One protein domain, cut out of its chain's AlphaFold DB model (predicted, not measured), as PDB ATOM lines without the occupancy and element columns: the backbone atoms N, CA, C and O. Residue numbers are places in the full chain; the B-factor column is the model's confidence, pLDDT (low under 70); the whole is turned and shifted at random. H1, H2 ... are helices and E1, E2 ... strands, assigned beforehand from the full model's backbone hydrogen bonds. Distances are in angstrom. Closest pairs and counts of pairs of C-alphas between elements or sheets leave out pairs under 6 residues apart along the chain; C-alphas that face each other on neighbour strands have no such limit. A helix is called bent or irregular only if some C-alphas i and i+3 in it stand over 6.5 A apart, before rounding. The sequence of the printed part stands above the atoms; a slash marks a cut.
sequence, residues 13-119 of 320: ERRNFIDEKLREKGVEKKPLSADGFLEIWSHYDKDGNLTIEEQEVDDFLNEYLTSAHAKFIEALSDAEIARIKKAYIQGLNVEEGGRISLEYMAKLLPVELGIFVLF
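Overview. This is residues 13 to 119 of the 320 residues of an uncharacterized protein of Ramazzottius varieornatus (UniProt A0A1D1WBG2). A tiny two-stranded antiparallel sheet, E1 and E2, sits at one end of a compact cluster of crossed helices, and the longest helix, H3, runs from it toward H1 at the other end. H2 and H4 pack on H3, and H6 packs on H2 and on the short H5. The printed part has 107 residues, with H1 H2 E1 H3 H4 E2 H5 H6 along the chain, and is mostly helix. It is compact, with a radius of gyration of the C-alphas of 13.2 A and spans of 38 by 28 by 28 A.

Along the chain. E1 is residues 51 to 53 and E2 residues 99 to 101. H3, residues 54 to 73, measures 22.5 A from C-alpha 54 at (57.137, 17.282, -36.190); it is irregular, C-alphas 68 and 71 being 8.8 A apart, with a kink of 71 degrees near residue 67. H4, residues 78 to 92, measures 20.8 A, and H2, residues 34 to 44, 15.8 A. H1 is residues 17 to 24, from C-alpha 17 at (36.339, 17.032, -33.769). H5 is residues 102 to 106; H6, residues 111 to 119, ends at C-alpha 119, (43.527, 10.521, -53.889).

Arrangement. E1 and E2 are antiparallel at 154 degrees, with N 52 and O 100 within hydrogen-bond range at 2.9 A. H3, with residues 56 to 64 alone, touches H2 at a steep tilt of 37 degrees, only just past shallow; C-alphas 40 and 64 are closest, 6.8 A. H3 touches H4 at a steep 49 degrees, C-alphas 61 and 85 closest at 6.9 A. H6 touches H2, C-alphas 34 and 117 closest at 5.0 A, and H5, C-alphas 106 and 114 closest at 4.3 A. H1 is close to H3 but not clearly touching, C-alphas 22 and 72 closest at 6.8 A. Every O i to N i+4 pair is within range in H1, H4, H5 and H6, against 6 of 7 in H2 and 12 of 16 in H3.

Size, cuts and confidence. C-alphas 26 and 47 are farthest apart, 38.6 A. The printed part has no cut, and no link is long. Mean pLDDT of the printed part is 71.5; 44 residues are under 70, among them 13 to 32 and 87 to 97.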
ATOM      1  N   GLU A  13      33.568   5.876 -37.259       37.38
ATOM      2  CA  GLU A  13      33.084   6.154 -35.898       37.38
ATOM      3  C   GLU A  13      33.733   7.373 -35.219       37.38
ATOM      4  O   GLU A  13      33.218   7.855 -34.206       37.38
ATOM      5  N   ARG A  14      34.820   7.939 -35.765       45.03
ATOM      6  CA  ARG A  14      35.426   9.161 -35.213       45.03
ATOM      7  C   ARG A  14      34.893  10.381 -35.951       45.03
ATOM      8  O   ARG A  14      35.492  10.859 -36.906       45.03
ATOM      9  N   ARG A  15      33.756  10.904 -35.484       48.59
ATOM     10  CA  ARG A  15      33.262  12.231 -35.887       48.59
ATOM     11  C   ARG A  15      34.409  13.244 -35.818       48.59
ATOM     12  O   ARG A  15      35.073  13.343 -34.788       48.59
ATOM     13  N   ASN A  16      34.629  13.982 -36.906       57.47
ATOM     14  CA  ASN A  16      35.651  15.019 -36.968       57.47
ATOM     15  C   ASN A  16      35.421  16.055 -35.851       57.47
ATOM     16  O   ASN A  16      34.398  16.743 -35.817       57.47
ATOM     17  N   PHE A  17      36.385  16.152 -34.935       57.66
ATOM     18  CA  PHE A  17      36.339  17.032 -33.769       57.66
ATOM     19  C   PHE A  17      36.232  18.515 -34.159       57.66
ATOM     20  O   PHE A  17      35.515  19.268 -33.499       57.66
ATOM     21  N   ILE A  18      36.894  18.943 -35.242       57.25
ATOM     22  CA  ILE A  18      36.806  20.325 -35.738       57.25
ATOM     23  C   ILE A  18      35.416  20.602 -36.303       57.25
ATOM     24  O   ILE A  18      34.829  21.624 -35.965       57.25
ATOM     25  N   ASP A  19      34.850  19.682 -37.087       58.97
ATOM     26  CA  ASP A  19      33.492  19.842 -37.625       58.97
ATOM     27  C   ASP A  19      32.433  19.876 -36.521       58.97
ATOM     28  O   ASP A  19      31.476  20.648 -36.599       58.97
ATOM     29  N   GLU A  20      32.599  19.064 -35.475       62.47
ATOM     30  CA  GLU A  20      31.714  19.093 -34.314       62.47
ATOM     31  C   GLU A  20      31.795  20.446 -33.594       62.47
ATOM     32  O   GLU A  20      30.758  21.047 -33.302       62.47
ATOM     33  N   LYS A  21      33.005  20.985 -33.398       61.53
ATOM     34  CA  LYS A  21      33.219  22.292 -32.755       61.53
ATOM     35  C   LYS A  21      32.772  23.474 -33.617       61.53
ATOM     36  O   LYS A  21      32.191  24.420 -33.088       61.53
ATOM     37  N   LEU A  22      32.977  23.416 -34.930       59.81
ATOM     38  CA  LEU A  22      32.459  24.382 -35.904       59.81
ATOM     39  C   LEU A  22      30.931  24.435 -35.859       59.81
ATOM     40  O   LEU A  22      30.341  25.516 -35.797       59.81
ATOM     41  N   ARG A  23      30.295  23.256 -35.825       63.91
ATOM     42  CA  ARG A  23      28.839  23.118 -35.745       63.91
ATOM     43  C   ARG A  23      28.286  23.652 -34.424       63.91
ATOM     44  O   ARG A  23      27.270  24.338 -34.438       63.91
ATOM     45  N   GLU A  24      28.947  23.375 -33.302       69.00
ATOM     46  CA  GLU A  24      28.574  23.924 -31.987       69.00
ATOM     47  C   GLU A  24      28.614  25.461 -31.949       69.00
ATOM     48  O   GLU A  24      27.814  26.078 -31.247       69.00
ATOM     49  N   LYS A  25      29.524  26.089 -32.705       64.00
ATOM     50  CA  LYS A  25      29.703  27.551 -32.750       64.00
ATOM     51  C   LYS A  25      28.856  28.245 -33.826       64.00
ATOM     52  O   LYS A  25      28.931  29.463 -33.950       64.00
ATOM     53  N   GLY A  26      28.053  27.502 -34.592       58.16
ATOM     54  CA  GLY A  26      27.181  28.062 -35.631       58.16
ATOM     55  C   GLY A  26      27.932  28.696 -36.808       58.16
ATOM     56  O   GLY A  26      27.358  29.518 -37.518       58.16
ATOM     57  N   VAL A  27      29.206  28.344 -37.011       59.88
ATOM     58  CA  VAL A  27      29.992  28.846 -38.144       59.88
ATOM     59  C   VAL A  27      29.608  28.054 -39.391       59.88
ATOM     60  O   VAL A  27      29.707  26.826 -39.414       59.88
ATOM     61  N   GLU A  28      29.152  28.757 -40.431       53.06
ATOM     62  CA  GLU A  28      28.799  28.141 -41.711       53.06
ATOM     63  C   GLU A  28      29.999  27.418 -42.339       53.06
ATOM     64  O   GLU A  28      31.093  27.970 -42.486       53.06
ATOM     65  N   LYS A  29      29.754  26.166 -42.736       54.78
ATOM     66  CA  LYS A  29      30.688  25.292 -43.445       54.78
ATOM     67  C   LYS A  29      31.115  25.916 -44.777       54.78
ATOM     68  O   LYS A  29      30.382  25.857 -45.758       54.78
ATOM     69  N   LYS A  30      32.358  26.374 -44.857       53.84
ATOM     70  CA  LYS A  30      33.163  26.197 -46.071       53.84
ATOM     71  C   LYS A  30      34.447  25.475 -45.676       53.84
ATOM     72  O   LYS A  30      35.404  26.148 -45.313       53.84
ATOM     73  N   PRO A  31      34.458  24.128 -45.655       57.31
ATOM     74  CA  PRO A  31      35.710  23.406 -45.492       57.31
ATOM     75  C   PRO A  31      36.651  23.773 -46.644       57.31
ATOM     76  O   PRO A  31      36.202  24.039 -47.765       57.31
ATOM     77  N   LEU A  32      37.950  23.803 -46.359       66.06
ATOM     78  CA  LEU A  32      38.979  23.954 -47.384       66.06
ATOM     79  C   LEU A  32      38.804  22.847 -48.432       66.06
ATOM     80  O   LEU A  32      38.528  21.699 -48.078       66.06
ATOM     81  N   SER A  33      38.958  23.176 -49.715       73.38
ATOM     82  CA  SER A  33      39.007  22.145 -50.750       73.38
ATOM     83  C   SER A  33      40.261  21.284 -50.566       73.38
ATOM     84  O   SER A  33      41.250  21.734 -49.985       73.38
ATOM     85  N   ALA A  34      40.256  20.060 -51.097       75.56
ATOM     86  CA  ALA A  34      41.468  19.240 -51.104       75.56
ATOM     87  C   ALA A  34      42.624  19.928 -51.852       75.56
ATOM     88  O   ALA A  34      43.772  19.764 -51.460       75.56
ATOM     89  N   ASP A  35      42.326  20.756 -52.865       75.81
ATOM     90  CA  ASP A  35      43.344  21.573 -53.543       75.81
ATOM     91  C   ASP A  35      43.958  22.604 -52.596       75.81
ATOM     92  O   ASP A  35      45.176  22.695 -52.506       75.81
ATOM     93  N   GLY A  36      43.125  23.331 -51.843       76.69
ATOM     94  CA  GLY A  36      43.616  24.296 -50.863       76.69
ATOM     95  C   GLY A  36      44.405  23.621 -49.739       76.69
ATOM     96  O   GLY A  36      45.400  24.162 -49.273       76.69
ATOM     97  N   PHE A  37      44.002  22.415 -49.324       84.00
ATOM     98  CA  PHE A  37      44.747  21.642 -48.331       84.00
ATOM     99  C   PHE A  37      46.132  21.244 -48.849       84.00
ATOM    100  O   PHE A  37      47.126  21.422 -48.150       84.00
ATOM    101  N   LEU A  38      46.198  20.712 -50.072       82.81
ATOM    102  CA  LEU A  38      47.448  20.271 -50.686       82.81
ATOM    103  C   LEU A  38      48.382  21.438 -51.024       82.81
ATOM    104  O   LEU A  38      49.595  21.273 -50.945       82.81
ATOM    105  N   GLU A  39      47.838  22.613 -51.347       85.06
ATOM    106  CA  GLU A  39      48.618  23.840 -51.526       85.06
ATOM    107  C   GLU A  39      49.349  24.216 -50.229       85.06
ATOM    108  O   GLU A  39      50.571  24.365 -50.244       85.06
ATOM    109  N   ILE A  40      48.638  24.243 -49.096       86.50
ATOM    110  CA  ILE A  40      49.247  24.485 -47.779       86.50
ATOM    111  C   ILE A  40      50.252  23.378 -47.447       86.50
ATOM    112  O   ILE A  40      51.374  23.672 -47.053       86.50
ATOM    113  N   TRP A  41      49.899  22.104 -47.646       87.25
ATOM    114  CA  TRP A  41      50.809  20.983 -47.386       87.25
ATOM    115  C   TRP A  41      52.128  21.114 -48.161       87.25
ATOM    116  O   TRP A  41      53.200  20.927 -47.591       87.25
ATOM    117  N   SER A  42      52.064  21.506 -49.438       86.44
ATOM    118  CA  SER A  42      53.244  21.666 -50.301       86.44
ATOM    119  C   SER A  42      54.212  22.768 -49.854       86.44
ATOM    120  O   SER A  42      55.384  22.748 -50.228       86.44
ATOM    121  N   HIS A  43      53.754  23.720 -49.034       87.81
ATOM    122  CA  HIS A  43      54.615  24.744 -48.441       87.81
ATOM    123  C   HIS A  43      55.617  24.139 -47.439       87.81
ATOM    124  O   HIS A  43      56.760  24.603 -47.339       87.81
ATOM    125  N   TYR A  44      55.196  23.077 -46.744       86.69
ATOM    126  CA  TYR A  44      55.965  22.370 -45.721       86.69
ATOM    127  C   TYR A  44      56.676  21.131 -46.295       86.69
ATOM    128  O   TYR A  44      57.864  20.935 -46.056       86.69
ATOM    129  N   ASP A  45      56.011  20.353 -47.154       86.44
ATOM    130  CA  ASP A  45      56.577  19.179 -47.843       86.44
ATOM    131  C   ASP A  45      57.398  19.578 -49.087       86.44
ATOM    132  O   ASP A  45      56.992  19.394 -50.238       86.44
ATOM    133  N   LYS A  46      58.570  20.183 -48.859       80.81
ATOM    134  CA  LYS A  46      59.420  20.739 -49.931       80.81
ATOM    135  C   LYS A  46      60.097  19.689 -50.805       80.81
ATOM    136  O   LYS A  46      60.475  20.001 -51.935       80.81
ATOM    137  N   ASP A  47      60.321  18.491 -50.278       76.94
ATOM    138  CA  ASP A  47      60.940  17.387 -51.015       76.94
ATOM    139  C   ASP A  47      59.899  16.469 -51.684       76.94
ATOM    140  O   ASP A  47      60.279  15.591 -52.463       76.94
ATOM    141  N   GLY A  48      58.603  16.719 -51.453       78.44
ATOM    142  CA  GLY A  48      57.489  16.016 -52.086       78.44
ATOM    143  C   GLY A  48      57.395  14.556 -51.657       78.44
ATOM    144  O   GLY A  48      56.931  13.710 -52.428       78.44
ATOM    145  N   ASN A  49      57.890  14.236 -50.460       78.44
ATOM    146  CA  ASN A  49      57.929  12.875 -49.938       78.44
ATOM    147  C   ASN A  49      56.618  12.474 -49.228       78.44
ATOM    148  O   ASN A  49      56.500  11.326 -48.781       78.44
ATOM    149  N   LEU A  50      55.635  13.387 -49.179       82.25
ATOM    150  CA  LEU A  50      54.349  13.262 -48.493       82.25
ATOM    151  C   LEU A  50      54.483  13.171 -46.971       82.25
ATOM    152  O   LEU A  50      53.655  12.540 -46.310       82.25
ATOM    153  N   THR A  51      55.512  13.795 -46.404       84.25
ATOM    154  CA  THR A  51      55.738  13.896 -44.963       84.25
ATOM    155  C   THR A  51      56.210  15.294 -44.570       84.25
ATOM    156  O   THR A  51      56.884  15.963 -45.342       84.25
ATOM    157  N   ILE A  52      55.866  15.720 -43.358       86.44
ATOM    158  CA  ILE A  52      56.371  16.956 -42.740       86.44
ATOM    159  C   ILE A  52      57.040  16.625 -41.406       86.44
ATOM    160  O   ILE A  52      56.683  15.628 -40.764       86.44
ATOM    161  N   GLU A  53      58.013  17.428 -40.989       84.94
ATOM    162  CA  GLU A  53      58.706  17.220 -39.715       84.94
ATOM    163  C   GLU A  53      57.809  17.642 -38.543       84.94
ATOM    164  O   GLU A  53      57.004  18.564 -38.657       84.94
ATOM    165  N   GLU A  54      57.949  16.993 -37.384       82.31
ATOM    166  CA  GLU A  54      57.137  17.282 -36.190       82.31
ATOM    167  C   GLU A  54      57.144  18.768 -35.794       82.31
ATOM    168  O   GLU A  54      56.102  19.312 -35.423       82.31
ATOM    169  N   GLN A  55      58.281  19.450 -35.959       81.00
ATOM    170  CA  GLN A  55      58.412  20.872 -35.626       81.00
ATOM    171  C   GLN A  55      57.594  21.785 -36.549       81.00
ATOM    172  O   GLN A  55      57.253  22.898 -36.161       81.00
ATOM    173  N   GLU A  56      57.268  21.327 -37.757       85.50
ATOM    174  CA  GLU A  56      56.533  22.093 -38.768       85.50
ATOM    175  C   GLU A  56      55.011  21.966 -38.595       85.50
ATOM    176  O   GLU A  56      54.238  22.740 -39.159       85.50
ATOM    177  N   VAL A  57      54.558  21.008 -37.783       82.75
ATOM    178  CA  VAL A  57      53.142  20.649 -37.631       82.75
ATOM    179  C   VAL A  57      52.335  21.776 -37.003       82.75
ATOM    180  O   VAL A  57      51.193  22.005 -37.400       82.75
ATOM    181  N   ASP A  58      52.897  22.492 -36.028       82.00
ATOM    182  CA  ASP A  58      52.175  23.581 -35.364       82.00
ATOM    183  C   ASP A  58      51.936  24.773 -36.303       82.00
ATOM    184  O   ASP A  58      50.845  25.360 -36.294       82.00
ATOM    185  N   ASP A  59      52.925  25.078 -37.148       85.62
ATOM    186  CA  ASP A  59      52.846  26.114 -38.178       85.62
ATOM    187  C   ASP A  59      51.878  25.698 -39.287       85.62
ATOM    188  O   ASP A  59      50.981  26.468 -39.631       85.62
ATOM    189  N   PHE A  60      51.968  24.453 -39.758       87.38
ATOM    190  CA  PHE A  60      51.018  23.892 -40.714       87.38
ATOM    191  C   PHE A  60      49.575  23.975 -40.197       87.38
ATOM    192  O   PHE A  60      48.682  24.432 -40.909       87.38
ATOM    193  N   LEU A  61      49.327  23.580 -38.943       80.12
ATOM    194  CA  LEU A  61      47.993  23.655 -38.345       80.12
ATOM    195  C   LEU A  61      47.517  25.107 -38.194       80.12
ATOM    196  O   LEU A  61      46.327  25.365 -38.360       80.12
ATOM    197  N   ASN A  62      48.409  26.063 -37.909       82.25
ATOM    198  CA  ASN A  62      48.056  27.487 -37.917       82.25
ATOM    199  C   ASN A  62      47.598  27.940 -39.305       82.25
ATOM    200  O   ASN A  62      46.543  28.567 -39.423       82.25
ATOM    201  N   GLU A  63      48.373  27.627 -40.343       84.25
ATOM    202  CA  GLU A  63      48.070  28.028 -41.716       84.25
ATOM    203  C   GLU A  63      46.783  27.352 -42.209       84.25
ATOM    204  O   GLU A  63      45.889  28.025 -42.723       84.25
ATOM    205  N   TYR A  64      46.625  26.051 -41.950       79.56
ATOM    206  CA  TYR A  64      45.416  25.296 -42.270       79.56
ATOM    207  C   TYR A  64      44.181  25.878 -41.585       79.56
ATOM    208  O   TYR A  64      43.203  26.192 -42.261       79.56
ATOM    209  N   LEU A  65      44.202  26.067 -40.262       75.75
ATOM    210  CA  LEU A  65      43.034  26.570 -39.538       75.75
ATOM    211  C   LEU A  65      42.709  28.022 -39.916       75.75
ATOM    212  O   LEU A  65      41.537  28.384 -40.004       75.75
ATOM    213  N   THR A  66      43.713  28.853 -40.192       76.62
ATOM    214  CA  THR A  66      43.481  30.241 -40.617       76.62
ATOM    215  C   THR A  66      42.889  30.297 -42.025       76.62
ATOM    216  O   THR A  66      41.934  31.034 -42.258       76.62
ATOM    217  N   SER A  67      43.381  29.474 -42.950       73.75
ATOM    218  CA  SER A  67      42.932  29.460 -44.349       73.75
ATOM    219  C   SER A  67      41.594  28.743 -44.547       73.75
ATOM    220  O   SER A  67      40.724  29.224 -45.271       73.75
ATOM    221  N   ALA A  68      41.397  27.603 -43.883       64.00
ATOM    222  CA  ALA A  68      40.177  26.799 -43.960       64.00
ATOM    223  C   ALA A  68      39.024  27.398 -43.152       64.00
ATOM    224  O   ALA A  68      37.850  27.210 -43.474       64.00
ATOM    225  N   HIS A  69      39.362  28.078 -42.059       64.19
ATOM    226  CA  HIS A  69      38.432  28.358 -40.981       64.19
ATOM    227  C   HIS A  69      38.629  29.766 -40.402       64.19
ATOM    228  O   HIS A  69      38.364  29.972 -39.225       64.19
ATOM    229  N   ALA A  70      39.015  30.761 -41.215       65.62
ATOM    230  CA  ALA A  70      39.236  32.152 -40.783       65.62
ATOM    231  C   ALA A  70      38.121  32.695 -39.865       65.62
ATOM    232  O   ALA A  70      38.382  33.155 -38.757       65.62
ATOM    233  N   LYS A  71      36.854  32.535 -40.271       63.81
ATOM    234  CA  LYS A  71      35.680  32.960 -39.481       63.81
ATOM    235  C   LYS A  71      35.483  32.174 -38.179       63.81
ATOM    236  O   LYS A  71      34.829  32.653 -37.261       63.81
ATOM    237  N   PHE A  72      35.991  30.950 -38.111       63.06
ATOM    238  CA  PHE A  72      35.958  30.122 -36.907       63.06
ATOM    239  C   PHE A  72      37.127  30.425 -35.979       63.06
ATOM    240  O   PHE A  72      36.905  30.495 -34.779       63.06
ATOM    241  N   ILE A  73      38.322  30.695 -36.512       64.81
ATOM    242  CA  ILE A  73      39.450  31.227 -35.742       64.81
ATOM    243  C   ILE A  73      39.047  32.541 -35.062       64.81
ATOM    244  O   ILE A  73      39.239  32.675 -33.860       64.81
ATOM    245  N   GLU A  74      38.394  33.462 -35.781       70.75
ATOM    246  CA  GLU A  74      37.876  34.720 -35.212       70.75
ATOM    247  C   GLU A  74      36.851  34.507 -34.079       70.75
ATOM    248  O   GLU A  74      36.691  35.366 -33.211       70.75
ATOM    249  N   ALA A  75      36.153  33.365 -34.071       66.31
ATOM    250  CA  ALA A  75      35.131  33.013 -33.086       66.31
ATOM    251  C   ALA A  75      35.662  32.175 -31.901       66.31
ATOM    252  O   ALA A  75      34.892  31.851 -30.985       66.31
ATOM    253  N   LEU A  76      36.944  31.800 -31.910       69.25
ATOM    254  CA  LEU A  76      37.590  31.010 -30.866       69.25
ATOM    255  C   LEU A  76      38.608  31.837 -30.083       69.25
ATOM    256  O   LEU A  76      39.280  32.717 -30.606       69.25
ATOM    257  N   SER A  77      38.753  31.513 -28.802       76.19
ATOM    258  CA  SER A  77      39.858  32.007 -27.985       76.19
ATOM    259  C   SER A  77      41.163  31.274 -28.312       76.19
ATOM    260  O   SER A  77      41.151  30.088 -28.651       76.19
ATOM    261  N   ASP A  78      42.303  31.931 -28.086       77.81
ATOM    262  CA  ASP A  78      43.636  31.317 -28.221       77.81
ATOM    263  C   ASP A  78      43.757  30.005 -27.426       77.81
ATOM    264  O   ASP A  78      44.390  29.042 -27.857       77.81
ATOM    265  N   ALA A  79      43.085  29.927 -26.272       75.81
ATOM    266  CA  ALA A  79      43.039  28.727 -25.443       75.81
ATOM    267  C   ALA A  79      42.251  27.572 -26.090       75.81
ATOM    268  O   ALA A  79      42.586  26.405 -25.877       75.81
ATOM    269  N   GLU A  80      41.200  27.864 -26.860       70.56
ATOM    270  CA  GLU A  80      40.447  26.860 -27.622       70.56
ATOM    271  C   GLU A  80      41.250  26.384 -28.839       70.56
ATOM    272  O   GLU A  80      41.345  25.175 -29.054       70.56
ATOM    273  N   ILE A  81      41.904  27.299 -29.563       72.19
ATOM    274  CA  ILE A  81      42.789  26.970 -30.694       72.19
ATOM    275  C   ILE A  81      43.945  26.074 -30.222       72.19
ATOM    276  O   ILE A  81      44.190  25.016 -30.802       72.19
ATOM    277  N   ALA A  82      44.589  26.422 -29.105       75.38
ATOM    278  CA  ALA A  82      45.651  25.611 -28.512       75.38
ATOM    279  C   ALA A  82      45.170  24.208 -28.096       75.38
ATOM    280  O   ALA A  82      45.902  23.227 -28.244       75.38
ATOM    281  N   ARG A  83      43.930  24.073 -27.601       71.06
ATOM    282  CA  ARG A  83      43.338  22.760 -27.284       71.06
ATOM    283  C   ARG A  83      43.081  21.925 -28.536       71.06
ATOM    284  O   ARG A  83      43.329  20.724 -28.492       71.06
ATOM    285  N   ILE A  84      42.610  22.541 -29.623       68.62
ATOM    286  CA  ILE A  84      42.385  21.860 -30.908       68.62
ATOM    287  C   ILE A  84      43.712  21.342 -31.456       68.62
ATOM    288  O   ILE A  84      43.841  20.149 -31.716       68.62
ATOM    289  N   LYS A  85      44.730  22.201 -31.535       72.38
ATOM    290  CA  LYS A  85      46.079  21.821 -31.970       72.38
ATOM    291  C   LYS A  85      46.658  20.687 -31.137       72.38
ATOM    292  O   LYS A  85      47.131  19.694 -31.679       72.38
ATOM    293  N   LYS A  86      46.533  20.783 -29.810       71.25
ATOM    294  CA  LYS A  86      46.974  19.724 -28.899       71.25
ATOM    295  C   LYS A  86      46.242  18.405 -29.150       71.25
ATOM    296  O   LYS A  86      46.879  17.361 -29.085       71.25
ATOM    297  N   ALA A  87      44.942  18.435 -29.444       67.62
ATOM    298  CA  ALA A  87      44.185  17.233 -29.784       67.62
ATOM    299  C   ALA A  87      44.657  16.605 -31.107       67.62
ATOM    300  O   ALA A  87      44.773  15.384 -31.169       67.62
ATOM    301  N   TYR A  88      44.995  17.417 -32.119       66.94
ATOM    302  CA  TYR A  88      45.619  16.934 -33.358       66.94
ATOM    303  C   TYR A  88      46.971  16.292 -33.071       66.94
ATOM    304  O   TYR A  88      47.153  15.122 -33.365       66.94
ATOM    305  N   ILE A  89      47.883  17.003 -32.407       68.25
ATOM    306  CA  ILE A  89      49.234  16.507 -32.097       68.25
ATOM    307  C   ILE A  89      49.187  15.224 -31.251       68.25
ATOM    308  O   ILE A  89      49.909  14.269 -31.526       68.25
ATOM    309  N   GLN A  90      48.293  15.149 -30.258       65.88
ATOM    310  CA  GLN A  90      48.091  13.932 -29.461       65.88
ATOM    311  C   GLN A  90      47.484  12.793 -30.280       65.88
ATOM    312  O   GLN A  90      47.917  11.653 -30.146       65.88
ATOM    313  N   GLY A  91      46.504  13.089 -31.135       63.78
ATOM    314  CA  GLY A  91      45.967  12.125 -32.092       63.78
ATOM    315  C   GLY A  91      47.031  11.640 -33.071       63.78
ATOM    316  O   GLY A  91      46.948  10.510 -33.543       63.78
ATOM    317  N   LEU A  92      48.055  12.461 -33.320       62.34
ATOM    318  CA  LEU A  92      49.130  12.142 -34.237       62.34
ATOM    319  C   LEU A  92      50.211  11.213 -33.629       62.34
ATOM    320  O   LEU A  92      50.995  10.645 -34.379       62.34
ATOM    321  N   ASN A  93      50.243  10.980 -32.309       62.28
ATOM    322  CA  ASN A  93      51.217  10.075 -31.661       62.28
ATOM    323  C   ASN A  93      52.670  10.255 -32.170       62.28
ATOM    324  O   ASN A  93      53.396   9.282 -32.376       62.28
ATOM    325  N   VAL A  94      53.079  11.499 -32.421       61.53
ATOM    326  CA  VAL A  94      54.376  11.796 -33.037       61.53
ATOM    327  C   VAL A  94      55.477  11.576 -32.007       61.53
ATOM    328  O   VAL A  94      55.411  12.116 -30.901       61.53
ATOM    329  N   GLU A  95      56.471  10.760 -32.348       63.12
ATOM    330  CA  GLU A  95      57.691  10.648 -31.547       63.12
ATOM    331  C   GLU A  95      58.501  11.949 -31.656       63.12
ATOM    332  O   GLU A  95      58.458  12.636 -32.676       63.12
ATOM    333  N   GLU A  96      59.238  12.306 -30.605       60.81
ATOM    334  CA  GLU A  96      60.056  13.524 -30.581       60.81
ATOM    335  C   GLU A  96      61.119  13.467 -31.698       60.81
ATOM    336  O   GLU A  96      61.935  12.545 -31.738       60.81
ATOM    337  N   GLY A  97      61.083  14.421 -32.640       64.12
ATOM    338  CA  GLY A  97      61.922  14.398 -33.850       64.12
ATOM    339  C   GLY A  97      61.422  13.480 -34.977       64.12
ATOM    340  O   GLY A  97      62.190  13.148 -35.879       64.12
ATOM    341  N   GLY A  98      60.166  13.030 -34.913       76.56
ATOM    342  CA  GLY A  98      59.525  12.209 -35.936       76.56
ATOM    343  C   GLY A  98      58.955  13.002 -37.117       76.56
ATOM    344  O   GLY A  98      58.998  14.230 -37.164       76.56
ATOM    345  N   ARG A  99      58.363  12.265 -38.064       77.81
ATOM    346  CA  ARG A  99      57.688  12.798 -39.256       77.81
ATOM    347  C   ARG A  99      56.219  12.415 -39.270       77.81
ATOM    348  O   ARG A  99      55.861  11.311 -38.857       77.81
ATOM    349  N   ILE A 100      55.384  13.291 -39.813       79.50
ATOM    350  CA  ILE A 100      53.961  13.033 -40.035       79.50
ATOM    351  C   ILE A 100      53.722  12.810 -41.517       79.50
ATOM    352  O   ILE A 100      54.023  13.687 -42.320       79.50
ATOM    353  N   SER A 101      53.144  11.664 -41.886       79.00
ATOM    354  CA  SER A 101      52.742  11.416 -43.270       79.00
ATOM    355  C   SER A 101      51.407  12.076 -43.612       79.00
ATOM    356  O   SER A 101      50.501  12.162 -42.779       79.00
ATOM    357  N   LEU A 102      51.258  12.474 -44.874       79.62
ATOM    358  CA  LEU A 102      50.015  13.003 -45.424       79.62
ATOM    359  C   LEU A 102      48.859  12.018 -45.236       79.62
ATOM    360  O   LEU A 102      47.758  12.429 -44.888       79.62
ATOM    361  N   GLU A 103      49.117  10.717 -45.399       72.06
ATOM    362  CA  GLU A 103      48.121   9.667 -45.171       72.06
ATOM    363  C   GLU A 103      47.549   9.729 -43.755       72.06
ATOM    364  O   GLU A 103      46.351   9.566 -43.520       72.06
ATOM    365  N   TYR A 104      48.423   9.988 -42.793       72.44
ATOM    366  CA  TYR A 104      48.063  10.040 -41.397       72.44
ATOM    367  C   TYR A 104      47.431  11.381 -40.994       72.44
ATOM    368  O   TYR A 104      46.551  11.409 -40.138       72.44
ATOM    369  N   MET A 105      47.786  12.476 -41.672       77.31
ATOM    370  CA  MET A 105      47.085  13.755 -41.537       77.31
ATOM    371  C   MET A 105      45.687  13.721 -42.173       77.31
ATOM    372  O   MET A 105      44.733  14.206 -41.572       77.31
ATOM    373  N   ALA A 106      45.526  13.110 -43.350       73.88
ATOM    374  CA  ALA A 106      44.237  12.969 -44.033       73.88
ATOM    375  C   ALA A 106      43.225  12.164 -43.202       73.88
ATOM    376  O   ALA A 106      42.028  12.441 -43.209       73.88
ATOM    377  N   LYS A 107      43.735  11.233 -42.397       67.88
ATOM    378  CA  LYS A 107      43.023  10.509 -41.339       67.88
ATOM    379  C   LYS A 107      42.551  11.404 -40.171       67.88
ATOM    380  O   LYS A 107      41.838  10.953 -39.293       67.88
ATOM    381  N   LEU A 108      42.905  12.674 -40.087       67.31
ATOM    382  CA  LEU A 108      42.344  13.585 -39.073       67.31
ATOM    383  C   LEU A 108      41.419  14.643 -39.679       67.31
ATOM    384  O   LEU A 108      40.908  15.504 -38.960       67.31
ATOM    385  N   LEU A 109      41.201  14.583 -40.990       71.56
ATOM    386  CA  LEU A 109      40.305  15.463 -41.728       71.56
ATOM    387  C   LEU A 109      38.865  14.921 -41.710       71.56
ATOM    388  O   LEU A 109      38.652  13.750 -41.381       71.56
ATOM    389  N   PRO A 110      37.861  15.747 -42.081       70.38
ATOM    390  CA  PRO A 110      36.558  15.215 -42.469       70.38
ATOM    391  C   PRO A 110      36.754  14.083 -43.480       70.38
ATOM    392  O   PRO A 110      37.595  14.214 -44.370       70.38
ATOM    393  N   VAL A 111      35.992  12.996 -43.349       65.25
ATOM    394  CA  VAL A 111      36.203  11.770 -44.136       65.25
ATOM    395  C   VAL A 111      36.229  12.079 -45.632       65.25
ATOM    396  O   VAL A 111      37.156  11.667 -46.322       65.25
ATOM    397  N   GLU A 112      35.291  12.893 -46.116       67.69
ATOM    398  CA  GLU A 112      35.229  13.295 -47.521       67.69
ATOM    399  C   GLU A 112      36.507  14.030 -47.945       67.69
ATOM    400  O   GLU A 112      37.126  13.682 -48.949       67.69
ATOM    401  N   LEU A 113      36.947  15.016 -47.155       72.88
ATOM    402  CA  LEU A 113      38.149  15.796 -47.449       72.88
ATOM    403  C   LEU A 113      39.408  14.920 -47.430       72.88
ATOM    404  O   LEU A 113      40.241  15.039 -48.326       72.88
ATOM    405  N   GLY A 114      39.530  14.027 -46.447       72.94
ATOM    406  CA  GLY A 114      40.649  13.096 -46.332       72.94
ATOM    407  C   GLY A 114      40.771  12.185 -47.552       72.94
ATOM    408  O   GLY A 114      41.870  12.018 -48.078       72.94
ATOM    409  N   ILE A 115      39.646  11.676 -48.062       71.88
ATOM    410  CA  ILE A 115      39.610  10.853 -49.276       71.88
ATOM    411  C   ILE A 115      40.116  11.646 -50.491       71.88
ATOM    412  O   ILE A 115      40.994  11.165 -51.209       71.88
ATOM    413  N   PHE A 116      39.621  12.869 -50.713       74.88
ATOM    414  CA  PHE A 116      40.070  13.696 -51.842       74.88
ATOM    415  C   PHE A 116      41.552  14.084 -51.737       74.88
ATOM    416  O   PHE A 116      42.249  14.098 -52.751       74.88
ATOM    417  N   VAL A 117      42.039  14.391 -50.531       76.44
ATOM    418  CA  VAL A 117      43.451  14.722 -50.279       76.44
ATOM    419  C   VAL A 117      44.350  13.530 -50.601       76.44
ATOM    420  O   VAL A 117      45.299  13.681 -51.370       76.44
ATOM    421  N   LEU A 118      44.019  12.348 -50.072       72.81
ATOM    422  CA  LEU A 118      44.745  11.106 -50.342       72.81
ATOM    423  C   LEU A 118      44.787  10.806 -51.833       72.81
ATOM    424  O   LEU A 118      45.859  10.620 -52.403       72.81
ATOM    425  N   PHE A 119      43.623  10.835 -52.477       73.50
ATOM    426  CA  PHE A 119      43.527  10.521 -53.889       73.50
ATOM    427  C   PHE A 119      44.336  11.502 -54.733       73.50
ATOM    428  O   PHE A 119      45.125  11.079 -55.566       73.50
TER     429      PHE A 119